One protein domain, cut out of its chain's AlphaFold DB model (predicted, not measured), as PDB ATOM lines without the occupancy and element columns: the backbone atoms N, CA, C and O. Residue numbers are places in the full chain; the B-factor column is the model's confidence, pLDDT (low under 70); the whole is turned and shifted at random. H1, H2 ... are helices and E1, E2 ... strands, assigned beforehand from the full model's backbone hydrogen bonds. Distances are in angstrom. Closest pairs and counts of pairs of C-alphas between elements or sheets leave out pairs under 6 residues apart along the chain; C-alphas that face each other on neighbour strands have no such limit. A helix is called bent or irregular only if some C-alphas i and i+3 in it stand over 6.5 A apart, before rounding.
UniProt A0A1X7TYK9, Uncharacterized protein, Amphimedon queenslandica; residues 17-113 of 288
ATOM      1  N   GLU A  17     -16.210  13.138   0.429       66.75
ATOM      2  CA  GLU A  17     -15.654  12.340   1.519       66.75
ATOM      3  C   GLU A  17     -16.125  10.900   1.295       66.75
ATOM      4  O   GLU A  17     -17.306  10.586   1.432       66.75
ATOM      5  N   LEU A  18     -15.218  10.038   0.838       73.25
ATOM      6  CA  LEU A  18     -15.495   8.610   0.775       73.25
ATOM      7  C   LEU A  18     -15.086   8.000   2.112       73.25
ATOM      8  O   LEU A  18     -13.923   8.071   2.520       73.25
ATOM      9  N   GLU A  19     -16.053   7.401   2.789       79.31
ATOM     10  CA  GLU A  19     -15.832   6.660   4.021       79.31
ATOM     11  C   GLU A  19     -15.586   5.183   3.708       79.31
ATOM     12  O   GLU A  19     -16.118   4.617   2.752       79.31
ATOM     13  N   THR A  20     -14.770   4.536   4.529       78.25
ATOM     14  CA  THR A  20     -14.684   3.080   4.556       78.25
ATOM     15  C   THR A  20     -15.984   2.495   5.108       78.25
ATOM     16  O   THR A  20     -16.772   3.163   5.777       78.25
ATOM     17  N   ALA A  21     -16.180   1.192   4.938       74.69
ATOM     18  CA  ALA A  21     -17.325   0.469   5.478       74.69
ATOM     19  C   ALA A  21     -17.431   0.518   7.015       74.69
ATOM     20  O   ALA A  21     -18.467   0.159   7.584       74.69
ATOM     21  N   THR A  22     -16.355   0.919   7.696       71.00
ATOM     22  CA  THR A  22     -16.301   1.148   9.144       71.00
ATOM     23  C   THR A  22     -16.741   2.559   9.550       71.00
ATOM     24  O   THR A  22     -16.785   2.836  10.745       71.00
ATOM     25  N   GLY A  23     -17.088   3.433   8.595       74.44
ATOM     26  CA  GLY A  23     -17.471   4.830   8.834       74.44
ATOM     27  C   GLY A  23     -16.283   5.748   9.132       74.44
ATOM     28  O   GLY A  23     -16.455   6.812   9.716       74.44
ATOM     29  N   THR A  24     -15.059   5.320   8.803       80.00
ATOM     30  CA  THR A  24     -13.861   6.162   8.927       80.00
ATOM     31  C   THR A  24     -13.531   6.780   7.574       80.00
ATOM     32  O   THR A  24     -13.646   6.081   6.567       80.00
ATOM     33  N   PRO A  25     -13.083   8.043   7.507       82.38
ATOM     34  CA  PRO A  25     -12.683   8.638   6.238       82.38
ATOM     35  C   PRO A  25     -11.534   7.833   5.623       82.38
ATOM     36  O   PRO A  25     -10.618   7.395   6.330       82.38
ATOM     37  N   LEU A  26     -11.576   7.623   4.306       82.50
ATOM     38  CA  LEU A  26     -10.460   7.008   3.593       82.50
ATOM     39  C   LEU A  26      -9.184   7.846   3.784       82.50
ATOM     40  O   LEU A  26      -9.250   9.078   3.789       82.50
ATOM     41  N   PRO A  27      -8.006   7.209   3.904       84.31
ATOM     42  CA  PRO A  27      -6.742   7.931   3.933       84.31
ATOM     43  C   PRO A  27      -6.602   8.863   2.726       84.31
ATOM     44  O   PRO A  27      -6.878   8.456   1.593       84.31
ATOM     45  N   SER A  28      -6.116  10.087   2.958       83.12
ATOM     46  CA  SER A  28      -5.978  11.116   1.915       83.12
ATOM     47  C   SER A  28      -5.186  10.621   0.707       83.12
ATOM     48  O   SER A  28      -5.602  10.830  -0.426       83.12
ATOM     49  N   TRP A  29      -4.113   9.862   0.940       83.69
ATOM     50  CA  TRP A  29      -3.293   9.305  -0.133       83.69
ATOM     51  C   TRP A  29      -4.057   8.311  -1.033       83.69
ATOM     52  O   TRP A  29      -3.806   8.280  -2.233       83.69
ATOM     53  N   ILE A  30      -5.009   7.528  -0.501       84.38
ATOM     54  CA  ILE A  30      -5.847   6.615  -1.311       84.38
ATOM     55  C   ILE A  30      -6.860   7.422  -2.119       84.38
ATOM     56  O   ILE A  30      -7.061   7.160  -3.303       84.38
ATOM     57  N   LEU A  31      -7.481   8.421  -1.486       83.12
ATOM     58  CA  LEU A  31      -8.424   9.333  -2.133       83.12
ATOM     59  C   LEU A  31      -7.780  10.092  -3.298       83.12
ATOM     60  O   LEU A  31      -8.371  10.181  -4.371       83.12
ATOM     61  N   GLU A  32      -6.570  10.611  -3.102       83.75
ATOM     62  CA  GLU A  32      -5.796  11.308  -4.131       83.75
ATOM     63  C   GLU A  32      -5.472  10.385  -5.311       83.75
ATOM     64  O   GLU A  32      -5.749  10.739  -6.457       83.75
ATOM     65  N   GLN A  33      -4.974   9.171  -5.042       82.44
ATOM     66  CA  GLN A  33      -4.661   8.187  -6.086       82.44
ATOM     67  C   GLN A  33      -5.909   7.731  -6.847       82.44
ATOM     68  O   GLN A  33      -5.888   7.620  -8.072       82.44
ATOM     69  N   TYR A  34      -7.020   7.517  -6.145       83.19
ATOM     70  CA  TYR A  34      -8.289   7.170  -6.775       83.19
ATOM     71  C   TYR A  34      -8.800   8.283  -7.692       83.19
ATOM     72  O   TYR A  34      -9.156   8.020  -8.840       83.19
ATOM     73  N   ARG A  35      -8.776   9.538  -7.226       81.44
ATOM     74  CA  ARG A  35      -9.187  10.707  -8.021       81.44
ATOM     75  C   ARG A  35      -8.274  10.946  -9.224       81.44
ATOM     76  O   ARG A  35      -8.741  11.441 -10.242       81.44
ATOM     77  N   ALA A  36      -7.007  10.546  -9.133       80.50
ATOM     78  CA  ALA A  36      -6.068  10.543 -10.251       80.50
ATOM     79  C   ALA A  36      -6.267   9.363 -11.228       80.50
ATOM     80  O   ALA A  36      -5.481   9.205 -12.159       80.50
ATOM     81  N   GLY A  37      -7.270   8.499 -11.019       78.44
ATOM     82  CA  GLY A  37      -7.495   7.297 -11.834       78.44
ATOM     83  C   GLY A  37      -6.407   6.231 -11.667       78.44
ATOM     84  O   GLY A  37      -6.290   5.322 -12.483       78.44
ATOM     85  N   CYS A  38      -5.600   6.347 -10.613       77.50
ATOM     86  CA  CYS A  38      -4.412   5.546 -10.354       77.50
ATOM     87  C   CYS A  38      -4.641   4.461  -9.288       77.50
ATOM     88  O   CYS A  38      -3.690   3.843  -8.823       77.50
ATOM     89  N   PHE A  39      -5.889   4.220  -8.887       81.38
ATOM     90  CA  PHE A  39      -6.222   3.222  -7.877       81.38
ATOM     91  C   PHE A  39      -7.364   2.328  -8.353       81.38
ATOM     92  O   PHE A  39      -8.413   2.814  -8.783       81.38
ATOM     93  N   SER A  40      -7.172   1.011  -8.270       79.81
ATOM     94  CA  SER A  40      -8.163   0.044  -8.743       79.81
ATOM     95  C   SER A  40      -9.461   0.103  -7.931       79.81
ATOM     96  O   SER A  40      -9.467  -0.089  -6.713       79.81
ATOM     97  N   THR A  41     -10.594   0.263  -8.619       79.50
ATOM     98  CA  THR A  41     -11.936   0.196  -8.011       79.50
ATOM     99  C   THR A  41     -12.197  -1.148  -7.338       79.50
ATOM    100  O   THR A  41     -12.832  -1.190  -6.290       79.50
ATOM    101  N   SER A  42     -11.624  -2.234  -7.868       77.19
ATOM    102  CA  SER A  42     -11.753  -3.577  -7.287       77.19
ATOM    103  C   SER A  42     -11.165  -3.700  -5.874       77.19
ATOM    104  O   SER A  42     -11.576  -4.578  -5.118       77.19
ATOM    105  N   VAL A  43     -10.232  -2.812  -5.507       82.06
ATOM    106  CA  VAL A  43      -9.653  -2.717  -4.159       82.06
ATOM    107  C   VAL A  43     -10.488  -1.787  -3.272       82.06
ATOM    108  O   VAL A  43     -10.609  -2.035  -2.077       82.06
ATOM    109  N   LEU A  44     -11.126  -0.760  -3.841       82.38
ATOM    110  CA  LEU A  44     -11.992   0.167  -3.098       82.38
ATOM    111  C   LEU A  44     -13.356  -0.420  -2.751       82.38
ATOM    112  O   LEU A  44     -13.862  -0.164  -1.661       82.38
ATOM    113  N   ASP A  45     -13.949  -1.214  -3.637       81.94
ATOM    114  CA  ASP A  45     -15.248  -1.855  -3.419       81.94
ATOM    115  C   ASP A  45     -15.343  -2.609  -2.080       81.94
ATOM    116  O   ASP A  45     -16.292  -2.362  -1.325       81.94
ATOM    117  N   PRO A  46     -14.391  -3.491  -1.710       79.44
ATOM    118  CA  PRO A  46     -14.422  -4.141  -0.403       79.44
ATOM    119  C   PRO A  46     -14.174  -3.149   0.746       79.44
ATOM    120  O   PRO A  46     -14.764  -3.314   1.812       79.44
ATOM    121  N   MET A  47     -13.362  -2.104   0.544       81.50
ATOM    122  CA  MET A  47     -13.049  -1.107   1.577       81.50
ATOM    123  C   MET A  47     -14.233  -0.196   1.908       81.50
ATOM    124  O   MET A  47     -14.470   0.076   3.079       81.50
ATOM    125  N   ILE A  48     -14.957   0.288   0.900       80.31
ATOM    126  CA  ILE A  48     -16.050   1.263   1.042       80.31
ATOM    127  C   ILE A  48     -17.375   0.541   1.263       80.31
ATOM    128  O   ILE A  48     -18.141   0.863   2.167       80.31
ATOM    129  N   LEU A  49     -17.664  -0.457   0.426       75.88
ATOM    130  CA  LEU A  49     -18.995  -1.053   0.352       75.88
ATOM    131  C   LEU A  49     -19.108  -2.346   1.169       75.88
ATOM    132  O   LEU A  49     -20.216  -2.870   1.295       75.88
ATOM    133  N   ASN A  50     -17.993  -2.888   1.690       72.56
ATOM    134  CA  ASN A  50     -17.922  -4.231   2.295       72.56
ATOM    135  C   ASN A  50     -18.604  -5.289   1.406       72.56
ATOM    136  O   ASN A  50     -19.253  -6.223   1.884       72.56
ATOM    137  N   LYS A  51     -18.536  -5.075   0.083       70.31
ATOM    138  CA  LYS A  51     -19.200  -5.899  -0.927       70.31
ATOM    139  C   LYS A  51     -18.304  -7.047  -1.356       70.31
ATOM    140  O   LYS A  51     -17.103  -7.068  -1.104       70.31
ATOM    141  N   CYS A  52     -18.934  -8.014  -2.016       66.44
ATOM    142  CA  CYS A  52     -18.211  -9.122  -2.610       66.44
ATOM    143  C   CYS A  52     -17.317  -8.616  -3.747       66.44
ATOM    144  O   CYS A  52     -17.776  -7.837  -4.584       66.44
ATOM    145  N   ILE A  53     -16.081  -9.103  -3.803       76.81
ATOM    146  CA  ILE A  53     -15.198  -8.879  -4.943       76.81
ATOM    147  C   ILE A  53     -15.620  -9.838  -6.048       76.81
ATOM    148  O   ILE A  53     -15.582 -11.061  -5.886       76.81
ATOM    149  N   TRP A  54     -16.024  -9.267  -7.176       70.81
ATOM    150  CA  TRP A  54     -16.277 -10.021  -8.391       70.81
ATOM    151  C   TRP A  54     -14.950 -10.270  -9.086       70.81
ATOM    152  O   TRP A  54     -14.327  -9.343  -9.608       70.81
ATOM    153  N   LEU A  55     -14.502 -11.522  -9.068       80.81
ATOM    154  CA  LEU A  55     -13.356 -11.916  -9.870       80.81
ATOM    155  C   LEU A  55     -13.812 -12.135 -11.319       80.81
ATOM    156  O   LEU A  55     -14.969 -12.508 -11.542       80.81
ATOM    157  N   PRO A  56     -12.932 -11.910 -12.310       78.44
ATOM    158  CA  PRO A  56     -13.226 -12.221 -13.700       78.44
ATOM    159  C   PRO A  56     -13.834 -13.622 -13.858       78.44
ATOM    160  O   PRO A  56     -13.241 -14.625 -13.464       78.44
ATOM    161  N   ALA A  57     -15.033 -13.681 -14.442       68.81
ATOM    162  CA  ALA A  57     -15.766 -14.922 -14.702       68.81
ATOM    163  C   ALA A  57     -15.413 -15.540 -16.068       68.81
ATOM    164  O   ALA A  57     -16.172 -16.348 -16.603       68.81
ATOM    165  N   THR A  58     -14.292 -15.124 -16.665       71.75
ATOM    166  CA  THR A  58     -13.860 -15.590 -17.983       71.75
ATOM    167  C   THR A  58     -13.693 -17.108 -17.963       71.75
ATOM    168  O   THR A  58     -13.003 -17.661 -17.105       71.75
ATOM    169  N   ILE A  59     -14.354 -17.786 -18.903       74.69
ATOM    170  CA  ILE A  59     -14.217 -19.231 -19.099       74.69
ATOM    171  C   ILE A  59     -13.131 -19.440 -20.148       74.69
ATOM    172  O   ILE A  59     -13.388 -19.423 -21.348       74.69
ATOM    173  N   ASP A  60     -11.908 -19.582 -19.664       79.50
ATOM    174  CA  ASP A  60     -10.709 -19.912 -20.427       79.50
ATOM    175  C   ASP A  60     -10.681 -21.398 -20.812       79.50
ATOM    176  O   ASP A  60     -10.658 -21.733 -21.994       79.50
ATOM    177  N   ASN A  61     -10.777 -22.294 -19.826       83.25
ATOM    178  CA  ASN A  61     -10.915 -23.731 -20.045       83.25
ATOM    179  C   ASN A  61     -12.052 -24.293 -19.168       83.25
ATOM    180  O   ASN A  61     -11.930 -24.313 -17.941       83.25
ATOM    181  N   PRO A  62     -13.156 -24.786 -19.763       81.38
ATOM    182  CA  PRO A  62     -14.302 -25.290 -19.007       81.38
ATOM    183  C   PRO A  62     -14.000 -26.590 -18.247       81.38
ATOM    184  O   PRO A  62     -14.725 -26.933 -17.317       81.38
ATOM    185  N   LYS A  63     -12.944 -27.321 -18.631       84.31
ATOM    186  CA  LYS A  63     -12.527 -28.570 -17.976       84.31
ATOM    187  C   LYS A  63     -11.647 -28.326 -16.748       84.31
ATOM    188  O   LYS A  63     -11.494 -29.237 -15.942       84.31
ATOM    189  N   LYS A  64     -11.070 -27.127 -16.614       84.50
ATOM    190  CA  LYS A  64     -10.186 -26.750 -15.508       84.50
ATOM    191  C   LYS A  64     -10.876 -25.793 -14.541       84.50
ATOM    192  O   LYS A  64     -11.890 -25.152 -14.854       84.50
ATOM    193  N   GLU A  65     -10.318 -25.718 -13.338       85.56
ATOM    194  CA  GLU A  65     -10.698 -24.717 -12.345       85.56
ATOM    195  C   GLU A  65     -10.422 -23.298 -12.865       85.56
ATOM    196  O   GLU A  65      -9.814 -23.107 -13.915       85.56
ATOM    197  N   SER A  66     -10.923 -22.275 -12.173       86.88
ATOM    198  CA  SER A  66     -10.694 -20.892 -12.595       86.88
ATOM    199  C   SER A  66      -9.209 -20.530 -12.525       86.88
ATOM    200  O   SER A  66      -8.560 -20.764 -11.504       86.88
ATOM    201  N   SER A  67      -8.700 -19.850 -13.555       88.12
ATOM    202  CA  SER A  67      -7.357 -19.251 -13.552       88.12
ATOM    203  C   SER A  67      -7.149 -18.265 -12.399       88.12
ATOM    204  O   SER A  67      -6.025 -18.065 -11.956       88.12
ATOM    205  N   MET A  68      -8.225 -17.730 -11.811       88.44
ATOM    206  CA  MET A  68      -8.163 -16.878 -10.621       88.44
ATOM    207  C   MET A  68      -7.670 -17.605  -9.358       88.44
ATOM    208  O   MET A  68      -7.345 -16.938  -8.367       88.44
ATOM    209  N   LYS A  69      -7.624 -18.947  -9.356       88.81
ATOM    210  CA  LYS A  69      -7.164 -19.750  -8.214       88.81
ATOM    211  C   LYS A  69      -5.702 -19.472  -7.873       88.81
ATOM    212  O   LYS A  69      -5.399 -19.304  -6.693       88.81
ATOM    213  N   ILE A  70      -4.831 -19.339  -8.877       90.81
ATOM    214  CA  ILE A  70      -3.396 -19.080  -8.671       90.81
ATOM    215  C   ILE A  70      -3.150 -17.775  -7.900       90.81
ATOM    216  O   ILE A  70      -2.235 -17.688  -7.095       90.81
ATOM    217  N   GLY A  71      -4.010 -16.767  -8.082       89.56
ATOM    218  CA  GLY A  71      -3.896 -15.476  -7.402       89.56
ATOM    219  C   GLY A  71      -4.428 -15.469  -5.965       89.56
ATOM    220  O   GLY A  71      -4.357 -14.436  -5.302       89.56
ATOM    221  N   LEU A  72      -4.995 -16.575  -5.465       90.81
ATOM    222  CA  LEU A  72      -5.585 -16.625  -4.125       90.81
ATOM    223  C   LEU A  72      -4.584 -16.242  -3.018       90.81
ATOM    224  O   LEU A  72      -4.953 -15.425  -2.171       90.81
ATOM    225  N   PRO A  73      -3.334 -16.748  -2.984       90.88
ATOM    226  CA  PRO A  73      -2.376 -16.351  -1.954       90.88
ATOM    227  C   PRO A  73      -2.035 -14.856  -2.012       90.88
ATOM    228  O   PRO A  73      -1.981 -14.208  -0.968       90.88
ATOM    229  N   LEU A  74      -1.894 -14.280  -3.211       91.50
ATOM    230  CA  LEU A  74      -1.649 -12.842  -3.397       91.50
ATOM    231  C   LEU A  74      -2.816 -12.001  -2.863       91.50
ATOM    232  O   LEU A  74      -2.614 -11.057  -2.096       91.50
ATOM    233  N   ARG A  75      -4.059 -12.399  -3.163       90.62
ATOM    234  CA  ARG A  75      -5.257 -11.730  -2.628       90.62
ATOM    235  C   ARG A  75      -5.356 -11.831  -1.111       90.62
ATOM    236  O   ARG A  75      -5.755 -10.872  -0.458       90.62
ATOM    237  N   ARG A  76      -4.945 -12.952  -0.511       90.12
ATOM    238  CA  ARG A  76      -4.902 -13.088   0.956       90.12
ATOM    239  C   ARG A  76      -3.901 -12.132   1.608       90.12
ATOM    240  O   ARG A  76      -4.191 -11.646   2.704       90.12
ATOM    241  N   HIS A  77      -2.772 -11.845   0.956       89.94
ATOM    242  CA  HIS A  77      -1.842 -10.799   1.395       89.94
ATOM    243  C   HIS A  77      -2.469  -9.411   1.257       89.94
ATOM    244  O   HIS A  77      -2.466  -8.649   2.224       89.94
ATOM    245  N   LEU A  78      -3.108  -9.121   0.116       88.69
ATOM    246  CA  LEU A  78      -3.843  -7.871  -0.091       88.69
ATOM    247  C   LEU A  78      -4.905  -7.657   0.998       88.69
ATOM    248  O   LEU A  78      -4.949  -6.601   1.615       88.69
ATOM    249  N   TYR A  79      -5.719  -8.663   1.320       87.62
ATOM    250  CA  TYR A  79      -6.709  -8.550   2.398       87.62
ATOM    251  C   TYR A  79      -6.071  -8.384   3.778       87.62
ATOM    252  O   TYR A  79      -6.652  -7.733   4.644       87.62
ATOM    253  N   GLY A  80      -4.875  -8.942   3.991       86.50
ATOM    254  CA  GLY A  80      -4.071  -8.683   5.185       86.50
ATOM    255  C   GLY A  80      -3.718  -7.205   5.328       86.50
ATOM    256  O   GLY A  80      -3.870  -6.647   6.416       86.50
ATOM    257  N   LEU A  81      -3.345  -6.562   4.221       85.81
ATOM    258  CA  LEU A  81      -3.067  -5.127   4.145       85.81
ATOM    259  C   LEU A  81      -4.339  -4.268   4.277       85.81
ATOM    260  O   LEU A  81      -4.316  -3.223   4.925       85.81
ATOM    261  N   LEU A  82      -5.466  -4.727   3.724       84.62
ATOM    262  CA  LEU A  82      -6.761  -4.036   3.802       84.62
ATOM    263  C   LEU A  82      -7.459  -4.173   5.157       84.62
ATOM    264  O   LEU A  82      -8.382  -3.414   5.445       84.62
ATOM    265  N   LYS A  83      -7.025  -5.113   5.999       84.25
ATOM    266  CA  LYS A  83      -7.645  -5.457   7.284       84.25
ATOM    267  C   LYS A  83      -8.074  -4.260   8.156       84.25
ATOM    268  O   LYS A  83      -9.154  -4.361   8.738       84.25
ATOM    269  N   PRO A  84      -7.310  -3.152   8.270       82.44
ATOM    270  CA  PRO A  84      -7.723  -1.991   9.070       82.44
ATOM    271  C   PRO A  84      -8.969  -1.268   8.540       82.44
ATOM    272  O   PRO A  84      -9.649  -0.594   9.305       82.44
ATOM    273  N   TYR A  85      -9.264  -1.400   7.247       80.75
ATOM    274  CA  TYR A  85     -10.344  -0.687   6.559       80.75
ATOM    275  C   TYR A  85     -11.604  -1.541   6.372       80.75
ATOM    276  O   TYR A  85     -12.652  -1.024   5.988       80.75
ATOM    277  N   LEU A  86     -11.511  -2.850   6.617       80.31
ATOM    278  CA  LEU A  86     -12.607  -3.790   6.407       80.31
ATOM    279  C   LEU A  86     -13.473  -3.925   7.662       80.31
ATOM    280  O   LEU A  86     -12.974  -4.126   8.771       80.31
ATOM    281  N   LYS A  87     -14.796  -3.900   7.469       77.50
ATOM    282  CA  LYS A  87     -15.763  -4.182   8.537       77.50
ATOM    283  C   LYS A  87     -15.794  -5.672   8.880       77.50
ATOM    284  O   LYS A  87     -15.782  -6.040  10.053       77.50
ATOM    285  N   GLU A  88     -15.823  -6.532   7.863       77.31
ATOM    286  CA  GLU A  88     -15.698  -7.981   8.024       77.31
ATOM    287  C   GLU A  88     -14.251  -8.429   7.801       77.31
ATOM    288  O   GLU A  88     -13.603  -8.066   6.828       77.31
ATOM    289  N   GLN A  89     -13.746  -9.286   8.688       76.19
ATOM    290  CA  GLN A  89     -12.375  -9.806   8.599       76.19
ATOM    291  C   GLN A  89     -12.179 -10.821   7.465       76.19
ATOM    292  O   GLN A  89     -11.054 -11.237   7.209       76.19
ATOM    293  N   LYS A  90     -13.258 -11.262   6.814       82.19
ATOM    294  CA  LYS A  90     -13.207 -12.142   5.648       82.19
ATOM    295  C   LYS A  90     -13.876 -11.441   4.480       82.19
ATOM    296  O   LYS A  90     -15.015 -10.997   4.603       82.19
ATOM    297  N   VAL A  91     -13.189 -11.402   3.348       82.94
ATOM    298  CA  VAL A  91     -13.726 -10.849   2.107       82.94
ATOM    299  C   VAL A  91     -14.476 -11.955   1.373       82.94
ATOM    300  O   VAL A  91     -14.026 -13.101   1.321       82.94
ATOM    301  N   LYS A  92     -15.654 -11.638   0.839       85.50
ATOM    302  CA  LYS A  92     -16.422 -12.565   0.002       85.50
ATOM    303  C   LYS A  92     -15.979 -12.381  -1.446       85.50
ATOM    304  O   LYS A  92     -16.134 -11.300  -2.000       85.50
ATOM    305  N   GLU A  93     -15.438 -13.419  -2.054       87.44
ATOM    306  CA  GLU A  93     -15.108 -13.467  -3.475       87.44
ATOM    307  C   GLU A  93     -16.211 -14.209  -4.223       87.44
ATOM    308  O   GLU A  93     -16.788 -15.162  -3.699       87.44
ATOM    309  N   ILE A  94     -16.500 -13.789  -5.449       83.88
ATOM    310  CA  ILE A  94     -17.348 -14.541  -6.373       83.88
ATOM    311  C   ILE A  94     -16.442 -15.034  -7.492       83.88
ATOM    312  O   ILE A  94     -15.863 -14.225  -8.217       83.88
ATOM    313  N   MET A  95     -16.296 -16.354  -7.607       84.81
ATOM    314  CA  MET A  95     -15.451 -16.980  -8.622       84.81
ATOM    315  C   MET A  95     -16.141 -18.166  -9.284       84.81
ATOM    316  O   MET A  95     -17.056 -18.769  -8.721       84.81
ATOM    317  N   ARG A  96     -15.674 -18.503 -10.485       83.56
ATOM    318  CA  ARG A  96     -16.122 -19.691 -11.205       83.56
ATOM    319  C   ARG A  96     -15.574 -20.950 -10.534       83.56
ATOM    320  O   ARG A  96     -14.364 -21.086 -10.373       83.56
ATOM    321  N   VAL A  97     -16.455 -21.895 -10.229       80.19
ATOM    322  CA  VAL A  97     -16.114 -23.261  -9.814       80.19
ATOM    323  C   VAL A  97     -16.867 -24.212 -10.740       80.19
ATOM    324  O   VAL A  97     -18.092 -24.310 -10.688       80.19
ATOM    325  N   GLY A  98     -16.142 -24.868 -11.648       78.62
ATOM    326  CA  GLY A  98     -16.765 -25.602 -12.752       78.62
ATOM    327  C   GLY A  98     -17.517 -24.653 -13.690       78.62
ATOM    328  O   GLY A  98     -16.921 -23.717 -14.220       78.62
ATOM    329  N   ASN A  99     -18.817 -24.875 -13.880       76.31
ATOM    330  CA  ASN A  99     -19.671 -24.020 -14.716       76.31
ATOM    331  C   ASN A  99     -20.500 -23.009 -13.911       76.31
ATOM    332  O   ASN A  99     -21.220 -22.209 -14.504       76.31
ATOM    333  N   ASP A 100     -20.383 -23.027 -12.582       82.25
ATOM    334  CA  ASP A 100     -21.195 -22.208 -11.690       82.25
ATOM    335  C   ASP A 100     -20.366 -21.099 -11.041       82.25
ATOM    336  O   ASP A 100     -19.155 -21.221 -10.839       82.25
ATOM    337  N   MET A 101     -21.038 -20.012 -10.668       84.88
ATOM    338  CA  MET A 101     -20.447 -18.961  -9.845       84.88
ATOM    339  C   MET A 101     -20.703 -19.275  -8.376       84.88
ATOM    340  O   MET A 101     -21.850 -19.448  -7.963       84.88
ATOM    341  N   GLN A 102     -19.642 -19.322  -7.577       85.25
ATOM    342  CA  GLN A 102     -19.729 -19.608  -6.151       85.25
ATOM    343  C   GLN A 102     -19.152 -18.469  -5.320       85.25
ATOM    344  O   GLN A 102     -18.187 -17.807  -5.705       85.25
ATOM    345  N   HIS A 103     -19.754 -18.267  -4.147       85.50
ATOM    346  CA  HIS A 103     -19.242 -17.356  -3.135       85.50
ATOM    347  C   HIS A 103     -18.206 -18.074  -2.274       85.50
ATOM    348  O   HIS A 103     -18.517 -19.067  -1.617       85.50
ATOM    349  N   ILE A 104     -16.997 -17.530  -2.220       86.25
ATOM    350  CA  ILE A 104     -15.907 -18.045  -1.399       86.25
ATOM    351  C   ILE A 104     -15.537 -16.989  -0.369       86.25
ATOM    352  O   ILE A 104     -15.317 -15.827  -0.691       86.25
ATOM    353  N   SER A 105     -15.485 -17.381   0.900       85.88
ATOM    354  CA  SER A 105     -15.039 -16.490   1.968       85.88
ATOM    355  C   SER A 105     -13.536 -16.643   2.157       85.88
ATOM    356  O   SER A 105     -13.064 -17.694   2.593       85.88
ATOM    357  N   VAL A 106     -12.785 -15.592   1.840       85.31
ATOM    358  CA  VAL A 106     -11.325 -15.583   1.892       85.31
ATOM    359  C   VAL A 106     -10.857 -14.755   3.084       85.31
ATOM    360  O   VAL A 106     -11.258 -13.607   3.278       85.31
ATOM    361  N   GLY A 107     -10.023 -15.371   3.922       83.38
ATOM    362  CA  GLY A 107      -9.433 -14.730   5.094       83.38
ATOM    363  C   GLY A 107      -8.021 -14.195   4.818       83.38
ATOM    364  O   GLY A 107      -7.277 -14.819   4.052       83.38
ATOM    365  N   PRO A 108      -7.622 -13.093   5.475       85.38
ATOM    366  CA  PRO A 108      -6.298 -12.506   5.329       85.38
ATOM    367  C   PRO A 108      -5.198 -13.444   5.833       85.38
ATOM    368  O   PRO A 108      -5.417 -14.265   6.729       85.38
ATOM    369  N   ILE A 109      -3.995 -13.291   5.283       83.31
ATOM    370  CA  ILE A 109      -2.760 -13.810   5.883       83.31
ATOM    371  C   ILE A 109      -2.150 -12.700   6.747       83.31
ATOM    372  O   ILE A 109      -2.244 -11.518   6.415       83.31
ATOM    373  N   LYS A 110      -1.579 -13.066   7.901       70.50
ATOM    374  CA  LYS A 110      -0.825 -12.114   8.721       70.50
ATOM    375  C   LYS A 110       0.519 -11.862   8.042       70.50
ATOM    376  O   LYS A 110       1.271 -12.808   7.852       70.50
ATOM    377  N   LEU A 111       0.829 -10.604   7.740       68.44
ATOM    378  CA  LEU A 111       2.208 -10.208   7.477       68.44
ATOM    379  C   LEU A 111       2.958 -10.212   8.809       68.44
ATOM    380  O   LEU A 111       2.641  -9.430   9.706       68.44
ATOM    381  N   GLU A 112       3.905 -11.135   8.961       62.84
ATOM    382  CA  GLU A 112       4.682 -11.289  10.196       62.84
ATOM    383  C   GLU A 112       5.758 -10.200  10.353       62.84
ATOM    384  O   GLU A 112       6.251  -9.979  11.454       62.84
ATOM    385  N   HIS A 113       6.089  -9.478   9.277       59.97
ATOM    386  CA  HIS A 113       7.210  -8.538   9.229       59.97
ATOM    387  C   HIS A 113       6.695  -7.091   9.204       59.97
ATOM    388  O   HIS A 113       6.537  -6.473   8.154       59.97
TER     389      HIS A 113
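Overview. This is residues 17 to 113 of the 288 residues of an uncharacterized protein of Amphimedon queenslandica (UniProt A0A1X7TYK9). A long two-stranded hairpin, E1 and E2, reaches toward one end of the model, H1 lies toward the other end, and H2 and H3 lie between, near the end of the hairpin where E1 begins and E2 ends. The long link of residues 50 to 71 runs beside E1, loops out at the hairpin's end of the model near Lys 63, and returns to H3. The printed part has 97 residues with three named helices and two named strands, in the order H1, H2, H3, E1, E2; the sheet E1 - E2 is antiparallel. The class is mixed, helices and strands, with 45 residues, under half, in named elements. The whole is only just compact, close to loose, with a radius of gyration of the C-alphas of 14.6 A and spans of 45 by 31 by 22 A.

Along the chain. E1 is residues 91 to 97, 17.4 A long, and E2 is residues 100 to 106, 18.0 A long, ending at C-alpha 106 at (-11.325, -15.583, 1.892). H3, residues 72 to 85, measures 19.8 A and begins at C-alpha 72 at (-5.585, -16.625, -4.125); it is irregular, with C-alphas 81 and 84 at 7.5 A. H2 is residues 41 to 49, 11.0 A long, and is neither bent nor irregular, but only just: C-alphas 43 and 46 are 6.2 A apart. H1 is residues 28 to 35, 10.4 A long, from C-alpha 28 at (-5.978, 11.116, 1.915).

Arrangement. E1 and E2 form a hairpin, antiparallel with 148 degrees between their directions. N 93 and O 104 are 2.8 A apart and N 102 and O 95 are 2.9 A apart, both within hydrogen-bond range. Residues 53 to 54 form a short parallel pairing with residues 93 to 94 of E1. The closest C-alphas of H3 and E2 are those of Arg 76 and Val 106, 7.0 A apart; those of H3 and E1 are Tyr 79 and Val 91, 7.4 A apart. H2 and H3 are close but not clearly touching, Met 47 and Tyr 85 having the closest C-alphas at 5.7 A; they run the same way at a steep tilt of 43 degrees. The closest C-alphas of H2 and E1 are those of Pro 46 and Val 91, 7.2 A apart. H1 and H2 are close but not clearly touching, with the C-alphas of Tyr 34 and Thr 41 closest at 8.0 A; they run opposite ways at a steep tilt of 55 degrees. H1 is apart from H3, E1 and E2. Every O i to N i+4 pair is within hydrogen-bond range in H1, against 3 of 5 in H2 and 8 of 10 in H3.

Size, cuts and confidence. The two C-alphas farthest apart are those of Glu 17 and Lys 63, at 45.4 A. The printed part has no cut. The link from H2 to H3, 22 residues, is long; the links H1 to H2, H3 to E1 and E1 to E2 are tight. The mean pLDDT of the printed part is 81.1, and residues 17, 52, 57 and 111 to 113 are under 70.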